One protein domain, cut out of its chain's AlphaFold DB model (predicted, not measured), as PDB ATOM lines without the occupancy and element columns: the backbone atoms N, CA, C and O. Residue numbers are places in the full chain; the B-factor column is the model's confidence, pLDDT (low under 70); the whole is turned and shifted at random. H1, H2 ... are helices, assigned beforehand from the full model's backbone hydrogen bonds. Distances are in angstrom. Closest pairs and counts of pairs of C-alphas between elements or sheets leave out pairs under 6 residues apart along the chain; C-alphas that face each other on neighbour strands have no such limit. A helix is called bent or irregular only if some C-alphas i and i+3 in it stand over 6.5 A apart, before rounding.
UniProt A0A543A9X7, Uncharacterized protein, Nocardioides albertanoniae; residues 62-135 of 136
ATOM      1  N   ILE A  62       4.125  36.466  23.362       65.50
ATOM      2  CA  ILE A  62       3.287  37.141  24.365       65.50
ATOM      3  C   ILE A  62       1.926  36.450  24.523       65.50
ATOM      4  O   ILE A  62       1.306  36.541  25.576       65.50
ATOM      5  N   VAL A  63       1.472  35.730  23.490       71.12
ATOM      6  CA  VAL A  63       0.197  34.998  23.482       71.12
ATOM      7  C   VAL A  63       0.129  33.935  24.585       71.12
ATOM      8  O   VAL A  63      -0.822  33.988  25.365       71.12
ATOM      9  N   PRO A  64       1.102  33.010  24.735       75.25
ATOM     10  CA  PRO A  64       1.072  32.042  25.829       75.25
ATOM     11  C   PRO A  64       1.198  32.707  27.204       75.25
ATOM     12  O   PRO A  64       0.549  32.257  28.141       75.25
ATOM     13  N   VAL A  65       1.954  33.805  27.328       78.38
ATOM     14  CA  VAL A  65       2.052  34.568  28.587       78.38
ATOM     15  C   VAL A  65       0.701  35.181  28.951       78.38
ATOM     16  O   VAL A  65       0.236  35.018  30.073       78.38
ATOM     17  N   LYS A  66       0.021  35.823  27.996       77.06
ATOM     18  CA  LYS A  66      -1.313  36.401  28.193       77.06
ATOM     19  C   LYS A  66      -2.342  35.319  28.520       77.06
ATOM     20  O   LYS A  66      -3.135  35.502  29.435       77.06
ATOM     21  N   ALA A  67      -2.294  34.181  27.830       80.12
ATOM     22  CA  ALA A  67      -3.164  33.043  28.106       80.12
ATOM     23  C   ALA A  67      -2.933  32.470  29.512       80.12
ATOM     24  O   ALA A  67      -3.893  32.279  30.253       80.12
ATOM     25  N   ALA A  68      -1.675  32.262  29.913       83.56
ATOM     26  CA  ALA A  68      -1.327  31.809  31.258       83.56
ATOM     27  C   ALA A  68      -1.792  32.801  32.326       83.56
ATOM     28  O   ALA A  68      -2.242  32.394  33.391       83.56
ATOM     29  N   LEU A  69      -1.734  34.098  32.030       84.12
ATOM     30  CA  LEU A  69      -2.136  35.140  32.958       84.12
ATOM     31  C   LEU A  69      -3.659  35.236  33.103       84.12
ATOM     32  O   LEU A  69      -4.171  35.328  34.215       84.12
ATOM     33  N   VAL A  70      -4.389  35.136  31.992       85.06
ATOM     34  CA  VAL A  70      -5.852  35.014  31.997       85.06
ATOM     35  C   VAL A  70      -6.273  33.762  32.766       85.06
ATOM     36  O   VAL A  70      -7.156  33.838  33.615       85.06
ATOM     37  N   LEU A  71      -5.606  32.627  32.539       87.06
ATOM     38  CA  LEU A  71      -5.843  31.406  33.307       87.06
ATOM     39  C   LEU A  71      -5.537  31.610  34.791       87.06
ATOM     40  O   LEU A  71      -6.369  31.264  35.618       87.06
ATOM     41  N   PHE A  72      -4.408  32.222  35.143       86.25
ATOM     42  CA  PHE A  72      -4.054  32.518  36.533       86.25
ATOM     43  C   PHE A  72      -5.126  33.360  37.238       86.25
ATOM     44  O   PHE A  72      -5.423  33.115  38.404       86.25
ATOM     45  N   LEU A  73      -5.750  34.303  36.525       85.62
ATOM     46  CA  LEU A  73      -6.820  35.142  37.061       85.62
ATOM     47  C   LEU A  73      -8.162  34.399  37.181       85.62
ATOM     48  O   LEU A  73      -8.897  34.601  38.145       85.62
ATOM     49  N   ILE A  74      -8.487  33.530  36.219       88.12
ATOM     50  CA  ILE A  74      -9.772  32.811  36.159       88.12
ATOM     51  C   ILE A  74      -9.780  31.565  37.052       88.12
ATOM     52  O   ILE A  74     -10.804  31.258  37.657       88.12
ATOM     53  N   VAL A  75      -8.658  30.850  37.169       92.06
ATOM     54  CA  VAL A  75      -8.524  29.616  37.963       92.06
ATOM     55  C   VAL A  75      -9.057  29.746  39.395       92.06
ATOM     56  O   VAL A  75      -9.833  28.874  39.790       92.06
ATOM     57  N   PRO A  76      -8.721  30.780  40.192       87.25
ATOM     58  CA  PRO A  76      -9.257  30.899  41.548       87.25
ATOM     59  C   PRO A  76     -10.778  31.096  41.562       87.25
ATOM     60  O   PRO A  76     -11.454  30.515  42.410       87.25
ATOM     61  N   VAL A  77     -11.328  31.834  40.592       87.12
ATOM     62  CA  VAL A  77     -12.779  32.041  40.453       87.12
ATOM     63  C   VAL A  77     -13.472  30.737  40.068       87.12
ATOM     64  O   VAL A  77     -14.430  30.329  40.719       87.12
ATOM     65  N   ALA A  78     -12.958  30.038  39.056       89.81
ATOM     66  CA  ALA A  78     -13.494  28.755  38.615       89.81
ATOM     67  C   ALA A  78     -13.439  27.710  39.738       89.81
ATOM     68  O   ALA A  78     -14.422  27.016  39.985       89.81
ATOM     69  N   ARG A  79     -12.319  27.641  40.472       91.06
ATOM     70  CA  ARG A  79     -12.176  26.773  41.646       91.06
ATOM     71  C   ARG A  79     -13.232  27.094  42.700       91.06
ATOM     72  O   ARG A  79     -13.849  26.167  43.213       91.06
ATOM     73  N   PHE A  80     -13.438  28.372  43.025       88.75
ATOM     74  CA  PHE A  80     -14.461  28.774  43.988       88.75
ATOM     75  C   PHE A  80     -15.856  28.326  43.545       88.75
ATOM     76  O   PHE A  80     -16.550  27.679  44.319       88.75
ATOM     77  N   VAL A  81     -16.231  28.597  42.292       88.81
ATOM     78  CA  VAL A  81     -17.535  28.211  41.732       88.81
ATOM     79  C   VAL A  81     -17.742  26.697  41.800       88.81
ATOM     80  O   VAL A  81     -18.783  26.247  42.272       88.81
ATOM     81  N   VAL A  82     -16.743  25.908  41.391       92.06
ATOM     82  CA  VAL A  82     -16.810  24.438  41.423       92.06
ATOM     83  C   VAL A  82     -16.970  23.919  42.849       92.06
ATOM     84  O   VAL A  82     -17.847  23.096  43.099       92.06
ATOM     85  N   VAL A  83     -16.157  24.407  43.792       91.31
ATOM     86  CA  VAL A  83     -16.248  23.995  45.200       91.31
ATOM     87  C   VAL A  83     -17.595  24.405  45.791       91.31
ATOM     88  O   VAL A  83     -18.230  23.604  46.465       91.31
ATOM     89  N   TYR A  84     -18.065  25.618  45.503       89.00
ATOM     90  CA  TYR A  84     -19.336  26.115  46.011       89.00
ATOM     91  C   TYR A  84     -20.515  25.262  45.535       89.00
ATOM     92  O   TYR A  84     -21.301  24.802  46.363       89.00
ATOM     93  N   LEU A  85     -20.596  25.007  44.224       90.81
ATOM     94  CA  LEU A  85     -21.626  24.165  43.610       90.81
ATOM     95  C   LEU A  85     -21.575  22.732  44.140       90.81
ATOM     96  O   LEU A  85     -22.617  22.145  44.408       90.81
ATOM     97  N   TRP A  86     -20.372  22.185  44.324       91.81
ATOM     98  CA  TRP A  86     -20.192  20.856  44.898       91.81
ATOM     99  C   TRP A  86     -20.706  20.779  46.339       91.81
ATOM    100  O   TRP A  86     -21.386  19.825  46.703       91.81
ATOM    101  N   THR A  87     -20.392  21.777  47.167       90.25
ATOM    102  CA  THR A  87     -20.763  21.787  48.586       90.25
ATOM    103  C   THR A  87     -22.245  22.092  48.812       90.25
ATOM    104  O   THR A  87     -22.842  21.513  49.713       90.25
ATOM    105  N   HIS A  88     -22.837  22.991  48.024       86.88
ATOM    106  CA  HIS A  88     -24.188  23.510  48.279       86.88
ATOM    107  C   HIS A  88     -25.247  22.943  47.327       86.88
ATOM    108  O   HIS A  88     -26.432  23.177  47.536       86.88
ATOM    109  N   GLY A  89     -24.851  22.209  46.280       84.31
ATOM    110  CA  GLY A  89     -25.773  21.593  45.319       84.31
ATOM    111  C   GLY A  89     -26.599  22.587  44.489       84.31
ATOM    112  O   GLY A  89     -27.500  22.169  43.767       84.31
ATOM    113  N   GLY A  90     -26.304  23.889  44.577       86.25
ATOM    114  CA  GLY A  90     -27.074  24.972  43.965       86.25
ATOM    115  C   GLY A  90     -26.370  26.329  44.079       86.25
ATOM    116  O   GLY A  90     -25.222  26.411  44.516       86.25
ATOM    117  N   LEU A  91     -27.054  27.399  43.657       87.19
ATOM    118  CA  LEU A  91     -26.551  28.785  43.696       87.19
ATOM    119  C   LEU A  91     -27.175  29.627  44.827       87.19
ATOM    120  O   LEU A  91     -26.943  30.835  44.906       87.19
ATOM    121  N   ASP A  92     -27.956  29.004  45.708       87.00
ATOM    122  CA  ASP A  92     -28.641  29.691  46.800       87.00
ATOM    123  C   ASP A  92     -27.638  30.213  47.833       87.00
ATOM    124  O   ASP A  92     -26.945  29.448  48.496       87.00
ATOM    125  N   GLY A  93     -27.557  31.539  47.972       85.88
ATOM    126  CA  GLY A  93     -26.560  32.195  48.827       85.88
ATOM    127  C   GLY A  93     -25.199  32.419  48.157       85.88
ATOM    128  O   GLY A  93     -24.284  32.926  48.811       85.88
ATOM    129  N   PHE A  94     -25.061  32.118  46.858       87.75
ATOM    130  CA  PHE A  94     -23.824  32.339  46.104       87.75
ATOM    131  C   PHE A  94     -23.350  33.801  46.159       87.75
ATOM    132  O   PHE A  94     -22.174  34.020  46.461       87.75
ATOM    133  N   PRO A  95     -24.218  34.821  45.964       87.31
ATOM    134  CA  PRO A  95     -23.793  36.218  46.065       87.31
ATOM    135  C   PRO A  95     -23.258  36.576  47.455       87.31
ATOM    136  O   PRO A  95     -22.296  37.331  47.570       87.31
ATOM    137  N   THR A  96     -23.841  36.005  48.511       88.81
ATOM    138  CA  THR A  96     -23.423  36.240  49.898       88.81
ATOM    139  C   THR A  96     -22.065  35.605  50.189       88.81
ATOM    140  O   THR A  96     -21.215  36.238  50.809       88.81
ATOM    141  N   ALA A  97     -21.836  34.379  49.713       87.31
ATOM    142  CA  ALA A  97     -20.557  33.687  49.859       87.31
ATOM    143  C   ALA A  97     -19.439  34.349  49.038       87.31
ATOM    144  O   ALA A  97     -18.317  34.500  49.519       87.31
ATOM    145  N   LEU A  98     -19.750  34.799  47.821       89.06
ATOM    146  CA  LEU A  98     -18.824  35.589  47.015       89.06
ATOM    147  C   LEU A  98     -18.492  36.912  47.722       89.06
ATOM    148  O   LEU A  98     -17.325  37.269  47.857       89.06
ATOM    149  N   GLY A  99     -19.514  37.614  48.218       87.25
ATOM    150  CA  GLY A  99     -19.359  38.882  48.925       87.25
ATOM    151  C   GLY A  99     -18.519  38.760  50.197       87.25
ATOM    152  O   GLY A  99     -17.645  39.594  50.429       87.25
ATOM    153  N   SER A 100     -18.718  37.709  50.995       90.69
ATOM    154  CA  SER A 100     -17.922  37.480  52.206       90.69
ATOM    155  C   SER A 100     -16.461  37.178  51.880       90.69
ATOM    156  O   SER A 100     -15.565  37.746  52.505       90.69
ATOM    157  N   GLN A 101     -16.202  36.364  50.853       88.44
ATOM    158  CA  GLN A 101     -14.846  36.037  50.428       88.44
ATOM    159  C   GLN A 101     -14.116  37.259  49.848       88.44
ATOM    160  O   GLN A 101     -12.949  37.489  50.165       88.44
ATOM    161  N   MET A 102     -14.806  38.088  49.055       89.38
ATOM    162  CA  MET A 102     -14.261  39.359  48.568       89.38
ATOM    163  C   MET A 102     -14.008  40.344  49.715       89.38
ATOM    164  O   MET A 102     -12.971  41.004  49.729       89.38
ATOM    165  N   GLY A 103     -14.906  40.414  50.702       89.25
ATOM    166  CA  GLY A 103     -14.735  41.249  51.893       89.25
ATOM    167  C   GLY A 103     -13.514  40.843  52.722       89.25
ATOM    168  O   GLY A 103     -12.702  41.689  53.087       89.25
ATOM    169  N   GLN A 104     -13.324  39.542  52.952       91.06
ATOM    170  CA  GLN A 104     -12.132  39.022  53.626       91.06
ATOM    171  C   GLN A 104     -10.853  39.303  52.833       91.06
ATOM    172  O   GLN A 104      -9.847  39.702  53.419       91.06
ATOM    173  N   ALA A 105     -10.889  39.151  51.507       86.94
ATOM    174  CA  ALA A 105      -9.752  39.473  50.650       86.94
ATOM    175  C   ALA A 105      -9.399  40.969  50.701       86.94
ATOM    176  O   ALA A 105      -8.223  41.315  50.796       86.94
ATOM    177  N   ALA A 106     -10.398  41.856  50.697       88.25
ATOM    178  CA  ALA A 106     -10.195  43.298  50.811       88.25
ATOM    179  C   ALA A 106      -9.573  43.687  52.162       88.25
ATOM    180  O   ALA A 106      -8.638  44.485  52.204       88.25
ATOM    181  N   LEU A 107     -10.036  43.078  53.257       91.81
ATOM    182  CA  LEU A 107      -9.455  43.282  54.586       91.81
ATOM    183  C   LEU A 107      -8.016  42.761  54.668       91.81
ATOM    184  O   LEU A 107      -7.145  43.452  55.191       91.81
ATOM    185  N   ALA A 108      -7.740  41.578  54.115       89.00
ATOM    186  CA  ALA A 108      -6.385  41.036  54.046       89.00
ATOM    187  C   ALA A 108      -5.448  41.961  53.254       89.00
ATOM    188  O   ALA A 108      -4.305  42.180  53.653       89.00
ATOM    189  N   TRP A 109      -5.949  42.562  52.173       87.50
ATOM    190  CA  TRP A 109      -5.203  43.542  51.391       87.50
ATOM    191  C   TRP A 109      -4.934  44.826  52.187       87.50
ATOM    192  O   TRP A 109      -3.808  45.313  52.203       87.50
ATOM    193  N   ALA A 110      -5.930  45.337  52.917       88.06
ATOM    194  CA  ALA A 110      -5.756  46.488  53.802       88.06
ATOM    195  C   ALA A 110      -4.705  46.218  54.894       88.06
ATOM    196  O   ALA A 110      -3.835  47.053  55.134       88.06
ATOM    197  N   HIS A 111      -4.725  45.028  55.500       90.81
ATOM    198  CA  HIS A 111      -3.699  44.612  56.457       90.81
ATOM    199  C   HIS A 111      -2.304  44.536  55.829       90.81
ATOM    200  O   HIS A 111      -1.335  44.946  56.465       90.81
ATOM    201  N   LEU A 112      -2.194  44.053  54.590       89.31
ATOM    202  CA  LEU A 112      -0.928  44.007  53.859       89.31
ATOM    203  C   LEU A 112      -0.376  45.416  53.596       89.31
ATOM    204  O   LEU A 112       0.801  45.650  53.832       89.31
ATOM    205  N   VAL A 113      -1.215  46.377  53.203       89.75
ATOM    206  CA  VAL A 113      -0.794  47.778  52.997       89.75
ATOM    207  C   VAL A 113      -0.273  48.419  54.278       89.75
ATOM    208  O   VAL A 113       0.720  49.140  54.242       89.75
ATOM    209  N   VAL A 114      -0.952  48.178  55.400       91.94
ATOM    210  CA  VAL A 114      -0.601  48.792  56.686       91.94
ATOM    211  C   VAL A 114       0.676  48.183  57.264       91.94
ATOM    212  O   VAL A 114       1.514  48.914  57.786       91.94
ATOM    213  N   ASN A 115       0.836  46.861  57.165       93.06
ATOM    214  CA  ASN A 115       1.934  46.145  57.816       93.06
ATOM    215  C   ASN A 115       3.172  45.970  56.922       93.06
ATOM    216  O   ASN A 115       4.278  45.858  57.444       93.06
ATOM    217  N   ASP A 116       3.007  45.947  55.597       89.81
ATOM    218  CA  ASP A 116       4.094  45.835  54.620       89.81
ATOM    219  C   ASP A 116       3.801  46.680  53.359       89.81
ATOM    220  O   ASP A 116       3.397  46.169  52.303       89.81
ATOM    221  N   PRO A 117       4.015  48.006  53.436       86.75
ATOM    222  CA  PRO A 117       3.719  48.909  52.329       86.75
ATOM    223  C   PRO A 117       4.617  48.665  51.109       86.75
ATOM    224  O   PRO A 117       4.198  48.910  49.977       86.75
ATOM    225  N   ILE A 118       5.840  48.156  51.306       88.81
ATOM    226  CA  ILE A 118       6.756  47.840  50.202       88.81
ATOM    227  C   ILE A 118       6.237  46.613  49.448       88.81
ATOM    228  O   ILE A 118       6.137  46.647  48.219       88.81
ATOM    229  N   GLY A 119       5.829  45.565  50.170       83.94
ATOM    230  CA  GLY A 119       5.151  44.410  49.592       83.94
ATOM    231  C   GLY A 119       3.903  44.813  48.805       83.94
ATOM    232  O   GLY A 119       3.732  44.383  47.662       83.94
ATOM    233  N   ALA A 120       3.068  45.701  49.348       87.12
ATOM    234  CA  ALA A 120       1.875  46.206  48.663       87.12
ATOM    235  C   ALA A 120       2.198  46.928  47.341       87.12
ATOM    236  O   ALA A 120       1.561  46.672  46.316       87.12
ATOM    237  N   LEU A 121       3.226  47.785  47.334       88.56
ATOM    238  CA  LEU A 121       3.677  48.483  46.128       88.56
ATOM    239  C   LEU A 121       4.204  47.523  45.059       88.56
ATOM    240  O   LEU A 121       3.946  47.737  43.876       88.56
ATOM    241  N   LEU A 122       4.893  46.446  45.447       90.56
ATOM    242  CA  LEU A 122       5.334  45.414  44.504       90.56
ATOM    243  C   LEU A 122       4.147  44.695  43.855       90.56
ATOM    244  O   LEU A 122       4.158  44.479  42.642       90.56
ATOM    245  N   HIS A 123       3.101  44.385  44.625       85.44
ATOM    246  CA  HIS A 123       1.880  43.784  44.084       85.44
ATOM    247  C   HIS A 123       1.170  44.734  43.108       85.44
ATOM    248  O   HIS A 123       0.769  44.312  42.023       85.44
ATOM    249  N   LEU A 124       1.073  46.026  43.441       88.00
ATOM    250  CA  LEU A 124       0.517  47.046  42.544       88.00
ATOM    251  C   LEU A 124       1.365  47.241  41.278       88.00
ATOM    252  O   LEU A 124       0.821  47.334  40.178       88.00
ATOM    253  N   GLY A 125       2.692  47.263  41.410       86.31
ATOM    254  CA  GLY A 125       3.620  47.362  40.283       86.31
ATOM    255  C   GLY A 125       3.524  46.156  39.348       86.31
ATOM    256  O   GLY A 125       3.481  46.322  38.127       86.31
ATOM    257  N   PHE A 126       3.401  44.951  39.912       86.38
ATOM    258  CA  PHE A 126       3.126  43.732  39.157       86.38
ATOM    259  C   PHE A 126       1.795  43.837  38.399       86.38
ATOM    260  O   PHE A 126       1.770  43.631  37.188       86.38
ATOM    261  N   LEU A 127       0.711  44.248  39.065       84.69
ATOM    262  CA  LEU A 127      -0.595  44.482  38.434       84.69
ATOM    263  C   LEU A 127      -0.526  45.514  37.295       84.69
ATOM    264  O   LEU A 127      -1.125  45.308  36.240       84.69
ATOM    265  N   GLY A 128       0.243  46.592  37.463       85.75
ATOM    266  CA  GLY A 128       0.473  47.588  36.414       85.75
ATOM    267  C   GLY A 128       1.213  47.017  35.200       85.75
ATOM    268  O   GLY A 128       0.816  47.262  34.057       85.75
ATOM    269  N   LEU A 129       2.251  46.205  35.426       83.00
ATOM    270  CA  LEU A 129       2.977  45.506  34.359       83.00
ATOM    271  C   LEU A 129       2.048  44.557  33.590       83.00
ATOM    272  O   LEU A 129       2.041  44.544  32.358       83.00
ATOM    273  N   VAL A 130       1.236  43.799  34.323       80.25
ATOM    274  CA  VAL A 130       0.231  42.889  33.777       80.25
ATOM    275  C   VAL A 130      -0.811  43.629  32.943       80.25
ATOM    276  O   VAL A 130      -1.078  43.233  31.809       80.25
ATOM    277  N   SER A 131      -1.366  44.730  33.453       78.12
ATOM    278  CA  SER A 131      -2.336  45.545  32.715       78.12
ATOM    279  C   SER A 131      -1.742  46.058  31.403       78.12
ATOM    280  O   SER A 131      -2.373  45.954  30.350       78.12
ATOM    281  N   ARG A 132      -0.484  46.510  31.426       79.12
ATOM    282  CA  ARG A 132       0.236  46.935  30.221       79.12
ATOM    283  C   ARG A 132       0.467  45.791  29.230       79.12
ATOM    284  O   ARG A 132       0.401  46.018  28.027       79.12
ATOM    285  N   LEU A 133       0.730  44.578  29.714       76.38
ATOM    286  CA  LEU A 133       0.835  43.378  28.877       76.38
ATOM    287  C   LEU A 133      -0.514  42.975  28.256       76.38
ATOM    288  O   LEU A 133      -0.539  42.344  27.199       76.38
ATOM    289  N   MET A 134      -1.634  43.323  28.895       71.88
ATOM    290  CA  MET A 134      -2.978  42.980  28.424       71.88
ATOM    291  C   MET A 134      -3.586  44.017  27.464       71.88
ATOM    292  O   MET A 134      -4.330  43.600  26.572       71.88
ATOM    293  N   ASN A 135      -3.250  45.306  27.602       72.44
ATOM    294  CA  ASN A 135      -3.723  46.410  26.751       72.44
ATOM    295  C   ASN A 135      -2.897  46.549  25.458       72.44
ATOM    296  O   ASN A 135      -1.947  47.327  25.433       72.44
TER     297      ASN A 135
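What this domain is: This is residues 62 to 135 of the 136 residues of an uncharacterized protein of Nocardioides albertanoniae (UniProt A0A543A9X7). Three long helices make the sides of an open, flat triangle with an empty middle: the bent helix H1 is one side, H2 folds back from its far end as the second, and H3 closes the figure by returning to the first arm of H1. The helices meet only near their ends, at three corners, and the triangle is loosely joined. The printed part has 74 residues with three named helices, in the order H1, H2, H3, and no named strand; its class is all helix. The whole is loose, with a radius of gyration of the C-alphas of 15.6 A, and spans 39 by 36 by 15 A.

Where its parts are: Begin with the longest helix, H1, residues 62 to 88, and find C-alpha 62 at (3.287, 37.141, 24.365). By its hydrogen bonds H1 was assigned as one helix, but it is bent: C-alphas 73 and 76 are 6.6 A apart. Arm H1a, residues 62 to 73, is 16.4 A long, and arm H1b, residues 76 to 88, is 18.0 A long. Next look at C-alpha 94, at (-23.824, 32.339, 46.104), where H2 begins; it takes in residues 94 to 115 and is 31.5 A long. H3, residues 117 to 134, is 25.5 A long and ends at C-alpha 134, at (-2.978, 42.980, 28.424).

How they stand to each other: Start at the bend, where H1a and H1b stand at a shallow tilt of 34 degrees, only just short of steep. H1b and H2 are close but not clearly touching; their closest C-alphas, those of Tyr 84 and Phe 94, are 7.7 A apart. These two run opposite ways at a steep tilt of 44 degrees. Move on to the far end of H2, where H2 and H3 touch only at the corner, with residues 112 to 113 and 119 to 120 alone. Their closest C-alphas, those of Val 113 and Ala 120, are 5.3 A apart, and the two helices run opposite ways at a steep tilt of 56 degrees. H3 and H1a are close but not clearly touching, with the C-alphas of Lys 66 and Met 134 the closest at 6.8 A; they run opposite ways at a steep tilt of 51 degrees. H1a and H2 are apart, and so are H1b and H3. In H1a, H1b, H2 and H3 every O i to N i+4 pair is within hydrogen-bond range.

The domain as a whole: The two C-alphas farthest apart are those of Gly 89 and Ile 118, at 42.1 A, while the first and last printed C-alphas, 62 and 135, are 11.9 A apart. The links H1 to H2 and H2 to H3 are both tight. The printed part has no cut. Its mean pLDDT is 86.1, and residue 62 is the one printed residue under 70.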